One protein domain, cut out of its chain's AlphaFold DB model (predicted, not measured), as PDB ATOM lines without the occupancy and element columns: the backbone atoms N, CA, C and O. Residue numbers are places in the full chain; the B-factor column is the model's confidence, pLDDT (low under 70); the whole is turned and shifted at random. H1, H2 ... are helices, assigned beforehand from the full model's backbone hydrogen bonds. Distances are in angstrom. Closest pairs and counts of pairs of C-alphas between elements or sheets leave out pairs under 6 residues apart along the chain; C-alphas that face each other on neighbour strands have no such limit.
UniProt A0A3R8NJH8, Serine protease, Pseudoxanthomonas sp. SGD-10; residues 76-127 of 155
ATOM      1  N   GLU A  76     -15.359  60.406 -17.262       98.56
ATOM      2  CA  GLU A  76     -16.340  61.341 -17.793       98.56
ATOM      3  C   GLU A  76     -17.007  60.820 -19.067       98.56
ATOM      4  O   GLU A  76     -16.359  60.268 -19.955       98.56
ATOM      5  N   ILE A  77     -18.320  61.011 -19.171       98.12
ATOM      6  CA  ILE A  77     -19.098  60.684 -20.365       98.12
ATOM      7  C   ILE A  77     -18.899  61.778 -21.396       98.12
ATOM      8  O   ILE A  77     -19.180  62.951 -21.154       98.12
ATOM      9  N   VAL A  78     -18.489  61.364 -22.587       97.94
ATOM     10  CA  VAL A  78     -18.189  62.263 -23.704       97.94
ATOM     11  C   VAL A  78     -19.065  62.005 -24.927       97.94
ATOM     12  O   VAL A  78     -18.938  62.688 -25.942       97.94
ATOM     13  N   SER A  79     -19.985  61.035 -24.858       97.69
ATOM     14  CA  SER A  79     -20.971  60.808 -25.917       97.69
ATOM     15  C   SER A  79     -22.327  60.347 -25.386       97.69
ATOM     16  O   SER A  79     -22.434  59.682 -24.359       97.69
ATOM     17  N   LYS A  80     -23.380  60.623 -26.164       96.62
ATOM     18  CA  LYS A  80     -24.747  60.138 -25.900       96.62
ATOM     19  C   LYS A  80     -24.898  58.610 -25.954       96.62
ATOM     20  O   LYS A  80     -25.934  58.098 -25.549       96.62
ATOM     21  N   ASN A  81     -23.897  57.906 -26.484       96.81
ATOM     22  CA  ASN A  81     -23.885  56.449 -26.614       96.81
ATOM     23  C   ASN A  81     -23.073  55.778 -25.488       96.81
ATOM     24  O   ASN A  81     -22.797  54.589 -25.582       96.81
ATOM     25  N   GLY A  82     -22.661  56.525 -24.454       96.44
ATOM     26  CA  GLY A  82     -21.962  55.964 -23.293       96.44
ATOM     27  C   GLY A  82     -20.443  55.848 -23.435       96.44
ATOM     28  O   GLY A  82     -19.825  55.125 -22.663       96.44
ATOM     29  N   LEU A  83     -19.823  56.565 -24.384       98.00
ATOM     30  CA  LEU A  83     -18.358  56.644 -24.443       98.00
ATOM     31  C   LEU A  83     -17.835  57.393 -23.212       98.00
ATOM     32  O   LEU A  83     -18.296  58.503 -22.931       98.00
ATOM     33  N   LEU A  84     -16.857  56.795 -22.537       98.00
ATOM     34  CA  LEU A  84     -16.207  57.325 -21.343       98.00
ATOM     35  C   LEU A  84     -14.734  57.614 -21.621       98.00
ATOM     36  O   LEU A  84     -14.059  56.809 -22.263       98.00
ATOM     37  N   PHE A  85     -14.226  58.718 -21.083       98.50
ATOM     38  CA  PHE A  85     -12.793  58.974 -20.972       98.50
ATOM     39  C   PHE A  85     -12.335  58.810 -19.525       98.50
ATOM     40  O   PHE A  85     -13.062  59.107 -18.585       98.50
ATOM     41  N   THR A  86     -11.128  58.275 -19.361       98.56
ATOM     42  CA  THR A  86     -10.409  58.183 -18.089       98.56
ATOM     43  C   THR A  86      -8.910  58.148 -18.388       98.56
ATOM     44  O   THR A  86      -8.483  58.173 -19.546       98.56
ATOM     45  N   ASN A  87      -8.076  58.112 -17.355       98.44
ATOM     46  CA  ASN A  87      -6.638  58.024 -17.552       98.44
ATOM     47  C   ASN A  87      -6.201  56.606 -17.932       98.44
ATOM     48  O   ASN A  87      -6.776  55.614 -17.490       98.44
ATOM     49  N   HIS A  88      -5.107  56.509 -18.690       97.75
ATOM     50  CA  HIS A  88      -4.526  55.226 -19.082       97.75
ATOM     51  C   HIS A  88      -4.214  54.331 -17.871       97.75
ATOM     52  O   HIS A  88      -4.559  53.155 -17.877       97.75
ATOM     53  N   HIS A  89      -3.649  54.898 -16.797       97.69
ATOM     54  CA  HIS A  89      -3.332  54.139 -15.582       97.69
ATOM     55  C   HIS A  89      -4.580  53.604 -14.857       97.69
ATOM     56  O   HIS A  89      -4.489  52.604 -14.160       97.69
ATOM     57  N   CYS A  90      -5.750  54.227 -15.040       97.75
ATOM     58  CA  CYS A  90      -7.008  53.728 -14.483       97.75
ATOM     59  C   CYS A  90      -7.525  52.497 -15.240       97.75
ATOM     60  O   CYS A  90      -8.153  51.630 -14.636       97.75
ATOM     61  N   GLY A  91      -7.262  52.425 -16.550       96.62
ATOM     62  CA  GLY A  91      -7.606  51.292 -17.412       96.62
ATOM     63  C   GLY A  91      -6.491  50.257 -17.562       96.62
ATOM     64  O   GLY A  91      -6.660  49.307 -18.321       96.62
ATOM     65  N   TYR A  92      -5.361  50.429 -16.873       96.62
ATOM     66  CA  TYR A  92      -4.162  49.616 -17.071       96.62
ATOM     67  C   TYR A  92      -4.438  48.128 -16.845       96.62
ATOM     68  O   TYR A  92      -4.186  47.327 -17.735       96.62
ATOM     69  N   ASP A  93      -5.062  47.769 -15.720       95.19
ATOM     70  CA  ASP A  93      -5.379  46.371 -15.401       95.19
ATOM     71  C   ASP A  93      -6.290  45.722 -16.451       95.19
ATOM     72  O   ASP A  93      -6.091  44.565 -16.824       95.19
ATOM     73  N   ALA A  94      -7.248  46.481 -16.994       96.31
ATOM     74  CA  ALA A  94      -8.110  46.021 -18.078       96.31
ATOM     75  C   ALA A  94      -7.307  45.754 -19.361       96.31
ATOM     76  O   ALA A  94      -7.441  44.691 -19.968       96.31
ATOM     77  N   ILE A  95      -6.432  46.688 -19.746       97.00
ATOM     78  CA  ILE A  95      -5.567  46.565 -20.928       97.00
ATOM     79  C   ILE A  95      -4.618  45.373 -20.772       97.00
ATOM     80  O   ILE A  95      -4.488  44.562 -21.689       97.00
ATOM     81  N   THR A  96      -3.977  45.232 -19.612       96.00
ATOM     82  CA  THR A  96      -3.055  44.132 -19.318       96.00
ATOM     83  C   THR A  96      -3.768  42.784 -19.326       96.00
ATOM     84  O   THR A  96      -3.230  41.833 -19.884       96.00
ATOM     85  N   SER A  97      -4.991  42.694 -18.785       95.44
ATOM     86  CA  SER A  97      -5.771  41.444 -18.778       95.44
ATOM     87  C   SER A  97      -6.124  40.925 -20.178       95.44
ATOM     88  O   SER A  97      -6.281  39.723 -20.371       95.44
ATOM     89  N   GLU A  98      -6.181  41.827 -21.156       95.81
ATOM     90  CA  GLU A  98      -6.517  41.550 -22.555       95.81
ATOM     91  C   GLU A  98      -5.287  41.585 -23.486       95.81
ATOM     92  O   GLU A  98      -5.406  41.456 -24.712       95.81
ATOM     93  N   SER A  99      -4.093  41.773 -22.918       96.50
ATOM     94  CA  SER A  99      -2.823  41.767 -23.640       96.50
ATOM     95  C   SER A  99      -2.219  40.369 -23.661       96.50
ATOM     96  O   SER A  99      -2.175  39.668 -22.654       96.50
ATOM     97  N   THR A 100      -1.690  39.971 -24.815       95.94
ATOM     98  CA  THR A 100      -0.963  38.703 -24.986       95.94
ATOM     99  C   THR A 100       0.373  38.966 -25.682       95.94
ATOM    100  O   THR A 100       0.526  40.026 -26.287       95.94
ATOM    101  N   PRO A 101       1.340  38.029 -25.655       96.19
ATOM    102  CA  PRO A 101       2.588  38.194 -26.404       96.19
ATOM    103  C   PRO A 101       2.371  38.430 -27.908       96.19
ATOM    104  O   PRO A 101       3.052  39.268 -28.494       96.19
ATOM    105  N   ASP A 102       1.386  37.752 -28.508       96.12
ATOM    106  CA  ASP A 102       1.062  37.877 -29.937       96.12
ATOM    107  C   ASP A 102       0.230  39.133 -30.256       96.12
ATOM    108  O   ASP A 102       0.267  39.646 -31.373       96.12
ATOM    109  N   ASN A 103      -0.525  39.645 -29.280       95.19
ATOM    110  CA  ASN A 103      -1.336  40.855 -29.394       95.19
ATOM    111  C   ASN A 103      -1.143  41.737 -28.157       95.19
ATOM    112  O   ASN A 103      -1.979  41.775 -27.246       95.19
ATOM    113  N   ASN A 104       0.003  42.412 -28.118       95.94
ATOM    114  CA  ASN A 104       0.404  43.248 -26.999       95.94
ATOM    115  C   ASN A 104      -0.206  44.650 -27.141       95.94
ATOM    116  O   ASN A 104       0.416  45.568 -27.681       95.94
ATOM    117  N   ILE A 105      -1.455  44.792 -26.694       96.81
ATOM    118  CA  ILE A 105      -2.170  46.075 -26.720       96.81
ATOM    119  C   ILE A 105      -1.685  47.046 -25.640       96.81
ATOM    120  O   ILE A 105      -1.955  48.241 -25.734       96.81
ATOM    121  N   LEU A 106      -0.965  46.545 -24.636       94.94
ATOM    122  CA  LEU A 106      -0.329  47.370 -23.621       94.94
ATOM    123  C   LEU A 106       0.759  48.258 -24.236       94.94
ATOM    124  O   LEU A 106       0.764  49.461 -23.993       94.94
ATOM    125  N   ASP A 107       1.613  47.684 -25.087       96.06
ATOM    126  CA  ASP A 107       2.692  48.426 -25.750       96.06
ATOM    127  C   ASP A 107       2.224  49.151 -27.021       96.06
ATOM    128  O   ASP A 107       2.629  50.283 -27.284       96.06
ATOM    129  N   ASN A 108       1.366  48.513 -27.826       97.00
ATOM    130  CA  ASN A 108       0.978  49.036 -29.146       97.00
ATOM    131  C   ASN A 108      -0.296  49.894 -29.129       97.00
ATOM    132  O   ASN A 108      -0.645  50.509 -30.139       97.00
ATOM    133  N   GLY A 109      -1.003  49.931 -27.999       96.62
ATOM    134  CA  GLY A 109      -2.320  50.541 -27.884       96.62
ATOM    135  C   GLY A 109      -3.441  49.684 -28.477       96.62
ATOM    136  O   GLY A 109      -3.233  48.660 -29.129       96.62
ATOM    137  N   PHE A 110      -4.673  50.128 -28.240       97.44
ATOM    138  CA  PHE A 110      -5.885  49.491 -28.738       97.44
ATOM    139  C   PHE A 110      -6.869  50.544 -29.239       97.44
ATOM    140  O   PHE A 110      -7.078  51.573 -28.598       97.44
ATOM    141  N   TYR A 111      -7.493  50.267 -30.381       97.25
ATOM    142  CA  TYR A 111      -8.556  51.084 -30.950       97.25
ATOM    143  C   TYR A 111      -9.581  50.173 -31.626       97.25
ATOM    144  O   TYR A 111      -9.269  49.513 -32.618       97.25
ATOM    145  N   ALA A 112     -10.798  50.141 -31.081       97.75
ATOM    146  CA  ALA A 112     -11.928  49.436 -31.672       97.75
ATOM    147  C   ALA A 112     -12.523  50.276 -32.813       97.75
ATOM    148  O   ALA A 112     -12.905  51.428 -32.604       97.75
ATOM    149  N   LYS A 113     -12.623  49.716 -34.026       97.50
ATOM    150  CA  LYS A 113     -13.211  50.422 -35.183       97.50
ATOM    151  C   LYS A 113     -14.740  50.377 -35.188       97.50
ATOM    152  O   LYS A 113     -15.378  51.103 -35.950       97.50
ATOM    153  N   SER A 114     -15.325  49.524 -34.352       98.00
ATOM    154  CA  SER A 114     -16.764  49.344 -34.196       98.00
ATOM    155  C   SER A 114     -17.105  48.896 -32.771       98.00
ATOM    156  O   SER A 114     -16.257  48.340 -32.077       98.00
ATOM    157  N   TYR A 115     -18.364  49.071 -32.351       96.88
ATOM    158  CA  TYR A 115     -18.838  48.601 -31.039       96.88
ATOM    159  C   TYR A 115     -18.666  47.087 -30.839       96.88
ATOM    160  O   TYR A 115     -18.502  46.629 -29.718       96.88
ATOM    161  N   ALA A 116     -18.682  46.302 -31.922       97.81
ATOM    162  CA  ALA A 116     -18.485  44.854 -31.857       97.81
ATOM    163  C   ALA A 116     -17.029  44.453 -31.553       97.81
ATOM    164  O   ALA A 116     -16.777  43.315 -31.172       97.81
ATOM    165  N   GLU A 117     -16.080  45.372 -31.742       97.56
ATOM    166  CA  GLU A 117     -14.665  45.161 -31.433       97.56
ATOM    167  C   GLU A 117     -14.308  45.588 -30.000       97.56
ATOM    168  O   GLU A 117     -13.210  45.280 -29.539       97.56
ATOM    169  N   GLU A 118     -15.203  46.283 -29.285       97.50
ATOM    170  CA  GLU A 118     -14.997  46.640 -27.879       97.50
ATOM    171  C   GLU A 118     -14.940  45.378 -27.004       97.50
ATOM    172  O   GLU A 118     -15.751  44.459 -27.140       97.50
ATOM    173  N   ARG A 119     -13.958  45.321 -26.097       95.25
ATOM    174  CA  ARG A 119     -13.691  44.128 -25.286       95.25
ATOM    175  C   ARG A 119     -14.384  44.220 -23.925       95.25
ATOM    176  O   ARG A 119     -14.144  45.187 -23.199       95.25
ATOM    177  N   PRO A 120     -15.217  43.236 -23.542       95.88
ATOM    178  CA  PRO A 120     -15.849  43.223 -22.230       95.88
ATOM    179  C   PRO A 120     -14.837  42.849 -21.142       95.88
ATOM    180  O   PRO A 120     -14.214  41.794 -21.203       95.88
ATOM    181  N   ILE A 121     -14.722  43.681 -20.107       96.75
ATOM    182  CA  ILE A 121     -13.797  43.456 -18.989       96.75
ATOM    183  C   ILE A 121     -14.578  42.976 -17.769       96.75
ATOM    184  O   ILE A 121     -15.421  43.689 -17.220       96.75
ATOM    185  N   LYS A 122     -14.304  41.748 -17.324       95.00
ATOM    186  CA  LYS A 122     -14.998  41.152 -16.178       95.00
ATOM    187  C   LYS A 122     -14.657  41.906 -14.892       95.00
ATOM    188  O   LYS A 122     -13.496  42.012 -14.521       95.00
ATOM    189  N   GLY A 123     -15.685  42.357 -14.177       94.38
ATOM    190  CA  GLY A 123     -15.530  43.057 -12.897       94.38
ATOM    191  C   GLY A 123     -15.267  44.558 -13.021       94.38
ATOM    192  O   GLY A 123     -15.274  45.236 -12.000       94.38
ATOM    193  N   LEU A 124     -15.102  45.089 -14.238       96.38
ATOM    194  CA  LEU A 124     -15.070  46.530 -14.473       96.38
ATOM    195  C   LEU A 124     -16.491  47.097 -14.359       96.38
ATOM    196  O   LEU A 124     -17.417  46.586 -14.991       96.38
ATOM    197  N   PHE A 125     -16.669  48.151 -13.565       97.06
ATOM    198  CA  PHE A 125     -17.968  48.799 -13.384       97.06
ATOM    199  C   PHE A 125     -17.841  50.319 -13.326       97.06
ATOM    200  O   PHE A 125     -16.774  50.885 -13.087       97.06
ATOM    201  N   VAL A 126     -18.975  50.983 -13.526       97.69
ATOM    202  CA  VAL A 126     -19.104  52.437 -13.489       97.69
ATOM    203  C   VAL A 126     -20.305  52.787 -12.620       97.69
ATOM    204  O   VAL A 126     -21.394  52.257 -12.834       97.69
ATOM    205  N   ASN A 127     -20.114  53.686 -11.654       97.81
ATOM    206  CA  ASN A 127     -21.172  54.145 -10.758       97.81
ATOM    207  C   ASN A 127     -21.553  55.596 -11.048       97.81
ATOM    208  O   ASN A 127     -20.699  56.485 -11.106       97.81
TER     209      ASN A 127
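This is residues 76 to 127 of the 155 residues of the protein "Serine protease" of Pseudoxanthomonas sp. SGD-10 (UniProt A0A3R8NJH8). This domain has little regular structure: it is a long, winding chain of loops in which two short helices, H1 and then H2, pack together. Before them the chain folds back on itself, with residues 78 to 83 sticking out, and after H2 a long loop sticks out at residues 111 to 117. The printed part has 52 residues, 10 of them in named elements, which are all helix; there is no named strand. It is elongated, spanning 35 by 22 by 18 A, and only just compact, close to loose, with a radius of gyration of the C-alphas of 11.8 A.

C-alpha 76 is at (-16.340, 61.341, -17.793). Residues 76 to 77 pair with residues 84 to 85, antiparallel. H1 is residues 92 to 97, 8.5 A long, from C-alpha 92 at (-4.162, 49.616, -17.071). H2 is residues 105 to 108, 5.0 A long, ending with C-alpha 108 at (0.978, 49.036, -29.146).

H1 and H2 touch, their closest C-alphas being those of Ile 95 and Leu 106, 5.9 A apart. In H1 every O i to N i+4 pair is within hydrogen-bond range; H2 is too short for such a pair.

The C-alphas farthest apart, of Lys 80 and Pro 101, are 35.1 A apart. The printed part has no cut, the link from H1 to H2 is short, and no printed residue is under 70 in pLDDT.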